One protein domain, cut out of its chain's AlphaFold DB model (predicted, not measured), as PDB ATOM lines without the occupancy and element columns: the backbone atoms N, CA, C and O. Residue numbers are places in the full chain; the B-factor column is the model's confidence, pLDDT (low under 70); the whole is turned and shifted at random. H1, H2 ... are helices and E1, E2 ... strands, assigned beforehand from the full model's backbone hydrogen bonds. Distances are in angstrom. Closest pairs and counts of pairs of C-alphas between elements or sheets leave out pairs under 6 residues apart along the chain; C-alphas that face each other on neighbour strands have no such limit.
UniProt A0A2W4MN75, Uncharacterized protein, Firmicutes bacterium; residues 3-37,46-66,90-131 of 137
ATOM      1  N   VAL A   3     -47.006   1.142  -6.142       91.94
ATOM      2  CA  VAL A   3     -46.805   2.198  -7.150       91.94
ATOM      3  C   VAL A   3     -47.922   3.237  -7.053       91.94
ATOM      4  O   VAL A   3     -49.078   2.893  -6.800       91.94
ATOM      5  N   ARG A   4     -47.588   4.516  -7.242       93.12
ATOM      6  CA  ARG A   4     -48.549   5.618  -7.371       93.12
ATOM      7  C   ARG A   4     -48.139   6.551  -8.496       93.12
ATOM      8  O   ARG A   4     -46.977   6.924  -8.572       93.12
ATOM      9  N   LEU A   5     -49.102   6.977  -9.305       91.69
ATOM     10  CA  LEU A   5     -48.909   8.058 -10.266       91.69
ATOM     11  C   LEU A   5     -49.340   9.375  -9.621       91.69
ATOM     12  O   LEU A   5     -50.363   9.424  -8.932       91.69
ATOM     13  N   SER A   6     -48.595  10.451  -9.854       92.00
ATOM     14  CA  SER A   6     -49.116  11.786  -9.576       92.00
ATOM     15  C   SER A   6     -50.218  12.166 -10.567       92.00
ATOM     16  O   SER A   6     -50.312  11.580 -11.648       92.00
ATOM     17  N   PRO A   7     -51.057  13.170 -10.245       90.50
ATOM     18  CA  PRO A   7     -52.138  13.586 -11.137       90.50
ATOM     19  C   PRO A   7     -51.655  13.979 -12.541       90.50
ATOM     20  O   PRO A   7     -52.315  13.668 -13.529       90.50
ATOM     21  N   ALA A   8     -50.484  14.621 -12.641       90.25
ATOM     22  CA  ALA A   8     -49.891  14.993 -13.922       90.25
ATOM     23  C   ALA A   8     -49.435  13.763 -14.724       90.25
ATOM     24  O   ALA A   8     -49.736  13.669 -15.913       90.25
ATOM     25  N   ALA A   9     -48.782  12.796 -14.069       92.12
ATOM     26  CA  ALA A   9     -48.396  11.534 -14.695       92.12
ATOM     27  C   ALA A   9     -49.620  10.727 -15.148       92.12
ATOM     28  O   ALA A   9     -49.655  10.253 -16.278       92.12
ATOM     29  N   ALA A  10     -50.660  10.625 -14.315       91.56
ATOM     30  CA  ALA A  10     -51.896   9.926 -14.662       91.56
ATOM     31  C   ALA A  10     -52.599  10.564 -15.874       91.56
ATOM     32  O   ALA A  10     -53.038   9.848 -16.775       91.56
ATOM     33  N   ALA A  11     -52.666  11.898 -15.933       89.69
ATOM     34  CA  ALA A  11     -53.231  12.618 -17.074       89.69
ATOM     35  C   ALA A  11     -52.413  12.404 -18.359       89.69
ATOM     36  O   ALA A  11     -52.989  12.174 -19.423       89.69
ATOM     37  N   TYR A  12     -51.082  12.437 -18.257       90.06
ATOM     38  CA  TYR A  12     -50.183  12.167 -19.379       90.06
ATOM     39  C   TYR A  12     -50.340  10.736 -19.903       90.06
ATOM     40  O   TYR A  12     -50.593  10.541 -21.088       90.06
ATOM     41  N   VAL A  13     -50.291   9.739 -19.015       90.19
ATOM     42  CA  VAL A  13     -50.470   8.324 -19.370       90.19
ATOM     43  C   VAL A  13     -51.824   8.107 -20.036       90.19
ATOM     44  O   VAL A  13     -51.899   7.451 -21.070       90.19
ATOM     45  N   ARG A  14     -52.898   8.706 -19.510       87.81
ATOM     46  CA  ARG A  14     -54.226   8.589 -20.120       87.81
ATOM     47  C   ARG A  14     -54.256   9.140 -21.547       87.81
ATOM     48  O   ARG A  14     -54.767   8.470 -22.441       87.81
ATOM     49  N   LYS A  15     -53.688  10.331 -21.758       87.06
ATOM     50  CA  LYS A  15     -53.598  10.974 -23.077       87.06
ATOM     51  C   LYS A  15     -52.816  10.108 -24.067       87.06
ATOM     52  O   LYS A  15     -53.296   9.878 -25.175       87.06
ATOM     53  N   GLU A  16     -51.642   9.618 -23.672       87.19
ATOM     54  CA  GLU A  16     -50.789   8.800 -24.539       87.19
ATOM     55  C   GLU A  16     -51.457   7.468 -24.898       87.19
ATOM     56  O   GLU A  16     -51.501   7.096 -26.068       87.19
ATOM     57  N   LEU A  17     -52.057   6.783 -23.921       82.44
ATOM     58  CA  LEU A  17     -52.741   5.509 -24.150       82.44
ATOM     59  C   LEU A  17     -54.004   5.649 -25.011       82.44
ATOM     60  O   LEU A  17     -54.316   4.743 -25.779       82.44
ATOM     61  N   ALA A  18     -54.725   6.769 -24.911       81.75
ATOM     62  CA  ALA A  18     -55.870   7.047 -25.777       81.75
ATOM     63  C   ALA A  18     -55.447   7.284 -27.238       81.75
ATOM     64  O   ALA A  18     -56.162   6.895 -28.161       81.75
ATOM     65  N   GLY A  19     -54.284   7.906 -27.451       80.12
ATOM     66  CA  GLY A  19     -53.733   8.156 -28.785       80.12
ATOM     67  C   GLY A  19     -53.044   6.947 -29.418       80.12
ATOM     68  O   GLY A  19     -52.782   6.971 -30.621       80.12
ATOM     69  N   ARG A  20     -52.730   5.916 -28.623       80.81
ATOM     70  CA  ARG A  20     -51.849   4.809 -29.017       80.81
ATOM     71  C   ARG A  20     -52.339   3.453 -28.485       80.81
ATOM     72  O   ARG A  20     -51.764   2.912 -27.534       80.81
ATOM     73  N   PRO A  21     -53.400   2.878 -29.083       74.25
ATOM     74  CA  PRO A  21     -53.969   1.597 -28.654       74.25
ATOM     75  C   PRO A  21     -52.967   0.434 -28.691       74.25
ATOM     76  O   PRO A  21     -53.117  -0.541 -27.959       74.25
ATOM     77  N   GLU A  22     -51.919   0.539 -29.514       78.19
ATOM     78  CA  GLU A  22     -50.842  -0.447 -29.620       78.19
ATOM     79  C   GLU A  22     -49.991  -0.582 -28.348       78.19
ATOM     80  O   GLU A  22     -49.211  -1.520 -28.226       78.19
ATOM     81  N   LEU A  23     -50.127   0.337 -27.388       75.19
ATOM     82  CA  LEU A  23     -49.411   0.296 -26.111       75.19
ATOM     83  C   LEU A  23     -50.090  -0.604 -25.069       75.19
ATOM     84  O   LEU A  23     -49.629  -0.660 -23.933       75.19
ATOM     85  N   HIS A  24     -51.192  -1.277 -25.424       73.38
ATOM     86  CA  HIS A  24     -51.909  -2.244 -24.578       73.38
ATOM     87  C   HIS A  24     -52.321  -1.730 -23.188       73.38
ATOM     88  O   HIS A  24     -52.675  -2.517 -22.317       73.38
ATOM     89  N   HIS A  25     -52.337  -0.409 -22.990       73.06
ATOM     90  CA  HIS A  25     -52.612   0.224 -21.702       73.06
ATOM     91  C   HIS A  25     -51.643  -0.184 -20.579       73.06
ATOM     92  O   HIS A  25     -52.051  -0.304 -19.421       73.06
ATOM     93  N   CYS A  26     -50.359  -0.363 -20.911       86.38
ATOM     94  CA  CYS A  26     -49.335  -0.784 -19.959       86.38
ATOM     95  C   CYS A  26     -48.223   0.262 -19.775       86.38
ATOM     96  O   CYS A  26     -47.851   1.010 -20.684       86.38
ATOM     97  N   LEU A  27     -47.681   0.285 -18.559       91.00
ATOM     98  CA  LEU A  27     -46.515   1.060 -18.150       91.00
ATOM     99  C   LEU A  27     -45.477   0.086 -17.586       91.00
ATOM    100  O   LEU A  27     -45.830  -0.829 -16.853       91.00
ATOM    101  N   THR A  28     -44.201   0.275 -17.896       91.75
ATOM    102  CA  THR A  28     -43.110  -0.553 -17.368       91.75
ATOM    103  C   THR A  28     -42.120   0.322 -16.618       91.75
ATOM    104  O   THR A  28     -41.696   1.349 -17.142       91.75
ATOM    105  N   VAL A  29     -41.746  -0.082 -15.408       90.94
ATOM    106  CA  VAL A  29     -40.666   0.513 -14.619       90.94
ATOM    107  C   VAL A  29     -39.466  -0.426 -14.683       90.94
ATOM    108  O   VAL A  29     -39.546  -1.552 -14.193       90.94
ATOM    109  N   VAL A  30     -38.377   0.026 -15.302       88.31
ATOM    110  CA  VAL A  30     -37.172  -0.775 -15.565       88.31
ATOM    111  C   VAL A  30     -35.988  -0.168 -14.830       88.31
ATOM    112  O   VAL A  30     -35.744   1.026 -14.957       88.31
ATOM    113  N   ALA A  31     -35.233  -0.981 -14.096       85.06
ATOM    114  CA  ALA A  31     -33.949  -0.575 -13.534       85.06
ATOM    115  C   ALA A  31     -32.808  -1.195 -14.350       85.06
ATOM    116  O   ALA A  31     -32.919  -2.320 -14.832       85.06
ATOM    117  N   TYR A  32     -31.696  -0.470 -14.485       78.19
ATOM    118  CA  TYR A  32     -30.505  -0.966 -15.170       78.19
ATOM    119  C   TYR A  32     -29.336  -1.038 -14.195       78.19
ATOM    120  O   TYR A  32     -28.934  -0.029 -13.614       78.19
ATOM    121  N   LEU A  33     -28.749  -2.227 -14.073       67.56
ATOM    122  CA  LEU A  33     -27.481  -2.405 -13.379       67.56
ATOM    123  C   LEU A  33     -26.344  -2.015 -14.321       67.56
ATOM    124  O   LEU A  33     -26.049  -2.715 -15.296       67.56
ATOM    125  N   VAL A  34     -25.680  -0.900 -14.032       65.19
ATOM    126  CA  VAL A  34     -24.464  -0.525 -14.755       65.19
ATOM    127  C   VAL A  34     -23.299  -1.235 -14.085       65.19
ATOM    128  O   VAL A  34     -22.883  -0.883 -12.986       65.19
ATOM    129  N   SER A  35     -22.764  -2.260 -14.750       52.09
ATOM    130  CA  SER A  35     -21.587  -2.992 -14.273       52.09
ATOM    131  C   SER A  35     -20.340  -2.100 -14.331       52.09
ATOM    132  O   SER A  35     -19.600  -2.102 -15.313       52.09
ATOM    133  N   GLY A  36     -20.108  -1.320 -13.277       56.16
ATOM    134  CA  GLY A  36     -18.912  -0.509 -13.082       56.16
ATOM    135  C   GLY A  36     -18.639  -0.329 -11.593       56.16
ATOM    136  O   GLY A  36     -19.512   0.092 -10.847       56.16
ATOM    137  N   CYS A  37     -17.419  -0.630 -11.146       57.97
ATOM    138  CA  CYS A  37     -17.026  -0.638  -9.730       57.97
ATOM    139  C   CYS A  37     -17.113   0.721  -9.004       57.97
ATOM    140  O   CYS A  37     -16.786   0.793  -7.820       57.97
ATOM    141  N   VAL A  46     -39.235   4.895 -16.667       92.44
ATOM    142  CA  VAL A  46     -40.647   4.604 -16.915       92.44
ATOM    143  C   VAL A  46     -40.916   4.601 -18.415       92.44
ATOM    144  O   VAL A  46     -40.683   5.589 -19.108       92.44
ATOM    145  N   ARG A  47     -41.444   3.492 -18.932       90.69
ATOM    146  CA  ARG A  47     -41.712   3.289 -20.359       90.69
ATOM    147  C   ARG A  47     -43.180   2.965 -20.596       90.69
ATOM    148  O   ARG A  47     -43.763   2.145 -19.894       90.69
ATOM    149  N   LEU A  48     -43.760   3.572 -21.625       87.75
ATOM    150  CA  LEU A  48     -45.058   3.175 -22.168       87.75
ATOM    151  C   LEU A  48     -44.837   2.177 -23.306       87.75
ATOM    152  O   LEU A  48     -43.977   2.397 -24.163       87.75
ATOM    153  N   GLY A  49     -45.594   1.086 -23.324       85.56
ATOM    154  CA  GLY A  49     -45.364   0.003 -24.276       85.56
ATOM    155  C   GLY A  49     -46.167  -1.249 -23.949       85.56
ATOM    156  O   GLY A  49     -46.815  -1.285 -22.907       85.56
ATOM    157  N   PRO A  50     -46.116  -2.271 -24.820       85.31
ATOM    158  CA  PRO A  50     -46.704  -3.572 -24.524       85.31
ATOM    159  C   PRO A  50     -46.122  -4.168 -23.227       85.31
ATOM    160  O   PRO A  50     -45.014  -3.786 -22.832       85.31
ATOM    161  N   PRO A  51     -46.827  -5.124 -22.591       86.00
ATOM    162  CA  PRO A  51     -46.293  -5.885 -21.470       86.00
ATOM    163  C   PRO A  51     -44.885  -6.417 -21.767       86.00
ATOM    164  O   PRO A  51     -44.668  -6.979 -22.847       86.00
ATOM    165  N   PRO A  52     -43.928  -6.260 -20.842       88.44
ATOM    166  CA  PRO A  52     -42.604  -6.832 -21.010       88.44
ATOM    167  C   PRO A  52     -42.661  -8.361 -20.906       88.44
ATOM    168  O   PRO A  52     -43.499  -8.932 -20.206       88.44
ATOM    169  N   GLU A  53     -41.725  -9.036 -21.568       86.38
ATOM    170  CA  GLU A  53     -41.503 -10.468 -21.369       86.38
ATOM    171  C   GLU A  53     -40.643 -10.701 -20.115       86.38
ATOM    172  O   GLU A  53     -39.663  -9.994 -19.884       86.38
ATOM    173  N   GLY A  54     -40.974 -11.720 -19.314       82.94
ATOM    174  CA  GLY A  54     -40.153 -12.156 -18.178       82.94
ATOM    175  C   GLY A  54     -40.795 -11.957 -16.802       82.94
ATOM    176  O   GLY A  54     -42.004 -11.797 -16.673       82.94
ATOM    177  N   GLY A  55     -39.973 -12.024 -15.751       85.75
ATOM    178  CA  GLY A  55     -40.394 -12.098 -14.343       85.75
ATOM    179  C   GLY A  55     -40.857 -10.783 -13.705       85.75
ATOM    180  O   GLY A  55     -40.639 -10.592 -12.512       85.75
ATOM    181  N   PHE A  56     -41.454  -9.875 -14.477       91.88
ATOM    182  CA  PHE A  56     -41.935  -8.588 -13.973       91.88
ATOM    183  C   PHE A  56     -43.102  -8.769 -12.999       91.88
ATOM    184  O   PHE A  56     -43.978  -9.617 -13.190       91.88
ATOM    185  N   HIS A  57     -43.152  -7.924 -11.973       90.75
ATOM    186  CA  HIS A  57     -44.295  -7.860 -11.073       90.75
ATOM    187  C   HIS A  57     -45.337  -6.872 -11.608       90.75
ATOM    188  O   HIS A  57     -45.054  -5.681 -11.726       90.75
ATOM    189  N   ALA A  58     -46.544  -7.350 -11.911       91.94
ATOM    190  CA  ALA A  58     -47.643  -6.505 -12.372       91.94
ATOM    191  C   ALA A  58     -48.443  -5.924 -11.195       91.94
ATOM    192  O   ALA A  58     -48.860  -6.644 -10.285       91.94
ATOM    193  N   VAL A  59     -48.693  -4.615 -11.237       91.25
ATOM    194  CA  VAL A  59     -49.489  -3.866 -10.261       91.25
ATOM    195  C   VAL A  59     -50.510  -3.013 -11.004       91.25
ATOM    196  O   VAL A  59     -50.151  -2.154 -11.805       91.25
ATOM    197  N   THR A  60     -51.795  -3.196 -10.714       91.94
ATOM    198  CA  THR A  60     -52.842  -2.313 -11.239       91.94
ATOM    199  C   THR A  60     -52.856  -1.002 -10.460       91.94
ATOM    200  O   THR A  60     -53.032  -1.002  -9.240       91.94
ATOM    201  N   VAL A  61     -52.704   0.122 -11.160       90.81
ATOM    202  CA  VAL A  61     -52.707   1.458 -10.556       90.81
ATOM    203  C   VAL A  61     -53.872   2.273 -11.118       90.81
ATOM    204  O   VAL A  61     -54.035   2.344 -12.338       90.81
ATOM    205  N   PRO A  62     -54.705   2.897 -10.268       88.31
ATOM    206  CA  PRO A  62     -55.777   3.757 -10.747       88.31
ATOM    207  C   PRO A  62     -55.206   4.990 -11.458       88.31
ATOM    208  O   PRO A  62     -54.289   5.641 -10.957       88.31
ATOM    209  N   LEU A  63     -55.789   5.345 -12.604       83.56
ATOM    210  CA  LEU A  63     -55.485   6.575 -13.342       83.56
ATOM    211  C   LEU A  63     -56.349   7.736 -12.835       83.56
ATOM    212  O   LEU A  63     -56.835   8.542 -13.631       83.56
ATOM    213  N   GLU A  64     -56.606   7.810 -11.529       72.06
ATOM    214  CA  GLU A  64     -57.497   8.823 -10.967       72.06
ATOM    215  C   GLU A  64     -56.993  10.237 -11.277       72.06
ATOM    216  O   GLU A  64     -55.872  10.625 -10.950       72.06
ATOM    217  N   GLY A  65     -57.861  11.007 -11.932       52.75
ATOM    218  CA  GLY A  65     -57.686  12.427 -12.187       52.75
ATOM    219  C   GLY A  65     -58.818  13.180 -11.507       52.75
ATOM    220  O   GLY A  65     -59.982  12.795 -11.607       52.75
ATOM    221  N   THR A  66     -58.478  14.253 -10.808       39.62
ATOM    222  CA  THR A  66     -59.423  15.258 -10.321       39.62
ATOM    223  C   THR A  66     -60.333  15.746 -11.448       39.62
ATOM    224  O   THR A  66     -59.873  16.507 -12.291       39.62
ATOM    225  N   LEU A  90     -35.267  -5.859 -10.402       89.31
ATOM    226  CA  LEU A  90     -34.091  -5.049 -10.058       89.31
ATOM    227  C   LEU A  90     -34.454  -3.710  -9.402       89.31
ATOM    228  O   LEU A  90     -33.621  -3.084  -8.749       89.31
ATOM    229  N   VAL A  91     -35.707  -3.266  -9.521       89.25
ATOM    230  CA  VAL A  91     -36.175  -2.050  -8.847       89.25
ATOM    231  C   VAL A  91     -36.221  -2.249  -7.331       89.25
ATOM    232  O   VAL A  91     -35.945  -1.303  -6.598       89.25
ATOM    233  N   ASP A  92     -36.496  -3.463  -6.840       86.50
ATOM    234  CA  ASP A  92     -36.434  -3.746  -5.401       86.50
ATOM    235  C   ASP A  92     -34.997  -3.590  -4.865       86.50
ATOM    236  O   ASP A  92     -34.799  -3.086  -3.757       86.50
ATOM    237  N   GLU A  93     -33.984  -3.973  -5.652       85.25
ATOM    238  CA  GLU A  93     -32.571  -3.769  -5.303       85.25
ATOM    239  C   GLU A  93     -32.216  -2.281  -5.289       85.25
ATOM    240  O   GLU A  93     -31.691  -1.790  -4.288       85.25
ATOM    241  N   PHE A  94     -32.613  -1.537  -6.327       86.69
ATOM    242  CA  PHE A  94     -32.430  -0.085  -6.383       86.69
ATOM    243  C   PHE A  94     -33.055   0.624  -5.171       86.69
ATOM    244  O   PHE A  94     -32.418   1.470  -4.548       86.69
ATOM    245  N   VAL A  95     -34.291   0.277  -4.797       86.88
ATOM    246  CA  VAL A  95     -34.984   0.883  -3.646       86.88
ATOM    247  C   VAL A  95     -34.240   0.596  -2.342       86.88
ATOM    248  O   VAL A  95     -34.123   1.478  -1.491       86.88
ATOM    249  N   ARG A  96     -33.725  -0.623  -2.164       84.31
ATOM    250  CA  ARG A  96     -32.943  -0.978  -0.973       84.31
ATOM    251  C   ARG A  96     -31.650  -0.175  -0.891       84.31
ATOM    252  O   ARG A  96     -31.371   0.399   0.157       84.31
ATOM    253  N   GLU A  97     -30.906  -0.078  -1.987       83.62
ATOM    254  CA  GLU A  97     -29.686   0.732  -2.049       83.62
ATOM    255  C   GLU A  97     -29.962   2.224  -1.838       83.62
ATOM    256  O   GLU A  97     -29.202   2.909  -1.152       83.62
ATOM    257  N   TRP A  98     -31.078   2.722  -2.377       82.88
ATOM    258  CA  TRP A  98     -31.502   4.112  -2.235       82.88
ATOM    259  C   TRP A  98     -31.645   4.527  -0.767       82.88
ATOM    260  O   TRP A  98     -31.152   5.590  -0.370       82.88
ATOM    261  N   TYR A  99     -32.295   3.686   0.044       83.19
ATOM    262  CA  TYR A  99     -32.457   3.920   1.482       83.19
ATOM    263  C   TYR A  99     -31.231   3.510   2.311       83.19
ATOM    264  O   TYR A  99     -31.045   4.041   3.406       83.19
ATOM    265  N   GLY A 100     -30.384   2.626   1.786       80.94
ATOM    266  CA  GLY A 100     -29.236   2.045   2.476       80.94
ATOM    267  C   GLY A 100     -29.589   0.769   3.247       80.94
ATOM    268  O   GLY A 100     -30.721   0.579   3.695       80.94
ATOM    269  N   ASP A 101     -28.596  -0.105   3.437       70.19
ATOM    270  CA  ASP A 101     -28.777  -1.446   4.020       70.19
ATOM    271  C   ASP A 101     -29.342  -1.444   5.452       70.19
ATOM    272  O   ASP A 101     -30.015  -2.394   5.862       70.19
ATOM    273  N   GLU A 102     -29.118  -0.369   6.211       68.50
ATOM    274  CA  GLU A 102     -29.637  -0.208   7.578       68.50
ATOM    275  C   GLU A 102     -31.111   0.243   7.618       68.50
ATOM    276  O   GLU A 102     -31.762   0.172   8.661       68.50
ATOM    277  N   ALA A 103     -31.679   0.658   6.480       67.69
ATOM    278  CA  ALA A 103     -33.033   1.193   6.345       67.69
ATOM    279  C   ALA A 103     -33.996   0.192   5.676       67.69
ATOM    280  O   ALA A 103     -34.794   0.540   4.798       67.69
ATOM    281  N   ARG A 104     -33.956  -1.064   6.133       68.94
ATOM    282  CA  ARG A 104     -34.789  -2.159   5.609       68.94
ATOM    283  C   ARG A 104     -36.295  -1.886   5.724       68.94
ATOM    284  O   ARG A 104     -37.022  -2.060   4.750       68.94
ATOM    285  N   ASP A 105     -36.751  -1.403   6.878       73.69
ATOM    286  CA  ASP A 105     -38.173  -1.122   7.125       73.69
ATOM    287  C   ASP A 105     -38.733  -0.002   6.213       73.69
ATOM    288  O   ASP A 105     -39.837  -0.159   5.677       73.69
ATOM    289  N   PRO A 106     -38.015   1.122   5.985       72.50
ATOM    290  CA  PRO A 106     -38.366   2.093   4.949       72.50
ATOM    291  C   PRO A 106     -38.449   1.506   3.537       72.50
ATOM    292  O   PRO A 106     -39.431   1.777   2.846       72.50
ATOM    293  N   ALA A 107     -37.477   0.684   3.127       76.69
ATOM    294  CA  ALA A 107     -37.439   0.094   1.788       76.69
ATOM    295  C   ALA A 107     -38.634  -0.843   1.532       76.69
ATOM    296  O   ALA A 107     -39.293  -0.743   0.500       76.69
ATOM    297  N   GLU A 108     -38.992  -1.691   2.500       78.50
ATOM    298  CA  GLU A 108     -40.147  -2.598   2.386       78.50
ATOM    299  C   GLU A 108     -41.491  -1.845   2.327       78.50
ATOM    300  O   GLU A 108     -42.473  -2.323   1.747       78.50
ATOM    301  N   ARG A 109     -41.548  -0.642   2.909       82.12
ATOM    302  CA  ARG A 109     -42.738   0.224   2.923       82.12
ATOM    303  C   ARG A 109     -42.751   1.266   1.808       82.12
ATOM    304  O   ARG A 109     -43.734   2.010   1.714       82.12
ATOM    305  N   ALA A 110     -41.701   1.316   0.994       85.44
ATOM    306  CA  ALA A 110     -41.536   2.321  -0.033       85.44
ATOM    307  C   ALA A 110     -42.655   2.249  -1.076       85.44
ATOM    308  O   ALA A 110     -43.168   1.182  -1.442       85.44
ATOM    309  N   VAL A 111     -43.038   3.424  -1.557       89.50
ATOM    310  CA  VAL A 111     -43.944   3.577  -2.691       89.50
ATOM    311  C   VAL A 111     -43.145   4.166  -3.838       89.50
ATOM    312  O   VAL A 111     -42.564   5.234  -3.678       89.50
ATOM    313  N   LEU A 112     -43.147   3.510  -4.995       92.50
ATOM    314  CA  LEU A 112     -42.634   4.101  -6.225       92.50
ATOM    315  C   LEU A 112     -43.608   5.183  -6.679       92.50
ATOM    316  O   LEU A 112     -44.754   4.887  -7.039       92.50
ATOM    317  N   ARG A 113     -43.176   6.438  -6.617       93.00
ATOM    318  CA  ARG A 113     -43.955   7.576  -7.087       93.00
ATOM    319  C   ARG A 113     -43.529   7.895  -8.510       93.00
ATOM    320  O   ARG A 113     -42.391   8.282  -8.731       93.00
ATOM    321  N   VAL A 114     -44.449   7.720  -9.451       93.44
ATOM    322  CA  VAL A 114     -44.265   8.088 -10.852       93.44
ATOM    323  C   VAL A 114     -44.769   9.512 -11.052       93.44
ATOM    324  O   VAL A 114     -45.943   9.802 -10.803       93.44
ATOM    325  N   ASP A 115     -43.881  10.387 -11.502       93.56
ATOM    326  CA  ASP A 115     -44.139  11.800 -11.751       93.56
ATOM    327  C   ASP A 115     -43.951  12.158 -13.223       93.56
ATOM    328  O   ASP A 115     -43.345  11.414 -13.988       93.56
ATOM    329  N   LEU A 116     -44.509  13.302 -13.627       93.44
ATOM    330  CA  LEU A 116     -44.266  13.888 -14.941       93.44
ATOM    331  C   LEU A 116     -43.384  15.121 -14.775       93.44
ATOM    332  O   LEU A 116     -43.803  16.104 -14.158       93.44
ATOM    333  N   ILE A 117     -42.200  15.089 -15.373       92.62
ATOM    334  CA  ILE A 117     -41.308  16.240 -15.449       92.62
ATOM    335  C   ILE A 117     -41.393  16.850 -16.847       92.62
ATOM    336  O   ILE A 117     -41.492  16.156 -17.859       92.62
ATOM    337  N   ARG A 118     -41.382  18.185 -16.899       90.50
ATOM    338  CA  ARG A 118     -41.407  18.962 -18.138       90.50
ATOM    339  C   ARG A 118     -40.084  19.687 -18.327       90.50
ATOM    340  O   ARG A 118     -39.732  20.554 -17.530       90.50
ATOM    341  N   TYR A 119     -39.394  19.368 -19.411       87.44
ATOM    342  CA  TYR A 119     -38.147  19.987 -19.843       87.44
ATOM    343  C   TYR A 119     -38.396  20.784 -21.126       87.44
ATOM    344  O   TYR A 119     -38.192  20.294 -22.237       87.44
ATOM    345  N   GLY A 120     -38.880  22.020 -20.979       89.62
ATOM    346  CA  GLY A 120     -39.276  22.841 -22.126       89.62
ATOM    347  C   GLY A 120     -40.422  22.186 -22.901       89.62
ATOM    348  O   GLY A 120     -41.527  22.071 -22.378       89.62
ATOM    349  N   GLU A 121     -40.150  21.748 -24.131       88.38
ATOM    350  CA  GLU A 121     -41.124  21.062 -24.997       88.38
ATOM    351  C   GLU A 121     -41.196  19.540 -24.771       88.38
ATOM    352  O   GLU A 121     -42.080  18.881 -25.316       88.38
ATOM    353  N   ARG A 122     -40.281  18.963 -23.979       89.38
ATOM    354  CA  ARG A 122     -40.243  17.524 -23.694       89.38
ATOM    355  C   ARG A 122     -40.946  17.212 -22.375       89.38
ATOM    356  O   ARG A 122     -40.662  17.829 -21.352       89.38
ATOM    357  N   GLU A 123     -41.822  16.216 -22.397       91.44
ATOM    358  CA  GLU A 123     -42.440  15.627 -21.206       91.44
ATOM    359  C   GLU A 123     -41.816  14.247 -20.957       91.44
ATOM    360  O   GLU A 123     -41.610  13.484 -21.902       91.44
ATOM    361  N   GLU A 124     -41.483  13.932 -19.707       91.69
ATOM    362  CA  GLU A 124     -40.841  12.673 -19.323       91.69
ATOM    363  C   GLU A 124     -41.430  12.138 -18.019       91.69
ATOM    364  O   GLU A 124     -41.630  12.890 -17.063       91.69
ATOM    365  N   LEU A 125     -41.722  10.838 -17.991       93.19
ATOM    366  CA  LEU A 125     -42.142  10.154 -16.776       93.19
ATOM    367  C   LEU A 125     -40.905   9.731 -15.983       93.19
ATOM    368  O   LEU A 125     -40.055   9.012 -16.502       93.19
ATOM    369  N   THR A 126     -40.836  10.141 -14.724       92.50
ATOM    370  CA  THR A 126     -39.776   9.747 -13.790       92.50
ATOM    371  C   THR A 126     -40.357   8.932 -12.649       92.50
ATOM    372  O   THR A 126     -41.568   8.938 -12.425       92.50
ATOM    373  N   VAL A 127     -39.507   8.207 -11.928       92.31
ATOM    374  CA  VAL A 127     -39.922   7.401 -10.785       92.31
ATOM    375  C   VAL A 127     -38.923   7.529  -9.648       92.31
ATOM    376  O   VAL A 127     -37.728   7.341  -9.842       92.31
ATOM    377  N   ASP A 128     -39.441   7.798  -8.454       89.88
ATOM    378  CA  ASP A 128     -38.635   7.955  -7.247       89.88
ATOM    379  C   ASP A 128     -39.249   7.176  -6.070       89.88
ATOM    380  O   ASP A 128     -40.481   7.138  -5.922       89.88
ATOM    381  N   PRO A 129     -38.432   6.569  -5.191       88.50
ATOM    382  CA  PRO A 129     -38.922   5.973  -3.953       88.50
ATOM    383  C   PRO A 129     -39.452   7.038  -2.975       88.50
ATOM    384  O   PRO A 129     -38.812   8.062  -2.729       88.50
ATOM    385  N   TRP A 130     -40.617   6.783  -2.370       85.75
ATOM    386  CA  TRP A 130     -41.224   7.622  -1.332       85.75
ATOM    387  C   TRP A 130     -41.394   6.860  -0.002       85.75
ATOM    388  O   TRP A 130     -41.921   5.742  -0.022       85.75
ATOM    389  N   PRO A 131     -41.078   7.464   1.166       83.94
ATOM    390  CA  PRO A 131     -40.641   8.854   1.379       83.94
ATOM    391  C   PRO A 131     -39.266   9.147   0.767       83.94
ATOM    392  O   PRO A 131     -38.463   8.225   0.643       83.94
TER     393      PRO A 131
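This is residues 3 to 37, 46 to 66 and 90 to 131 of the 137 residues of an uncharacterized protein of Firmicutes bacterium (UniProt A0A2W4MN75). A long strand hairpin, E5 and E6, widened by the short strand E1 into a narrow three-stranded sheet, has H1 packed toward one end and H2 toward the other, with the small strand pair E2 and E3 between these helices. E4 runs near E1 and E2, and the short H3 joins H2 to E5. The printed part has 98 residues, with three named helices and six named strands in the order E1 H1 E2 E3 E4 H2 H3 E5 E6, a mixed class of helices and strands. The larger sheet has the order E1 E5 E6 and is mixed; E2 and E3 are antiparallel. The whole is only just compact, close to loose, with a radius of gyration of the C-alphas of 14.7 A and spans of 43 by 31 by 29 A.

E5, residues 111 to 119, measures 24.4 A, and E6, residues 122 to 130, measures 24.5 A and ends at C-alpha 130 (-41.224, 7.622, -1.332). E1, residues 3 to 5, begins at C-alpha 3 (-46.805, 2.198, -7.150). H1, residues 7 to 19, is 18.5 A long and begins at C-alpha 7 (-52.138, 13.586, -11.137). H2 holds residues 90 to 99, 14.7 A, and H3 residues 104 to 109. E2 is residues 26 to 30, E3 residues 46 to 48, and E4 residues 57 to 62, 16.3 A.

The hairpin E5 and E6 is antiparallel, with N 113 and O 128 2.9 A apart. E1 is parallel to E5, with N 4 and O 112 2.9 A apart. H1 and H2 are on one face of this sheet, in two layers, helices and sheet. H1 has a height over the sheet of 5.7 A and is over none of its strands; the closest C-alphas to E5 are those of Ala 9 and Leu 116, 4.8 A. For H2 and E6 they are those of Val 95 and Pro 129, 6.4 A. H3 only grazes the sheet, with residues 106 to 109. H2 and H3 touch at Arg 96 and Ala 107, C-alphas 5.4 A apart, at a steep tilt of 60 degrees, opposite ways. E2 and E3 have N 28 and O 47 2.8 A apart. The closest C-alphas of E3 and E6 are those of Val 46 and Leu 125, 5.7 A. E4 pairs with no named strand; E2 and E4 are near each other, with 9 pairs of C-alphas within 10 A. H1 and H2 are apart. In H1, H2 and H3 every O i to N i+4 pair is within hydrogen-bond range.

The C-alphas of Cys 37 and Thr 66 are the two farthest apart, 45.3 A. Residues 38 to 45 and 67 to 89 are not printed, with C-alpha gaps of 25.2 A and 32.5 A across the cuts. Of the links that are printed whole, none is long. Mean pLDDT of the printed part is 83.8; it is under 70 at residues 33 to 37, 65 to 66 and 102 to 104.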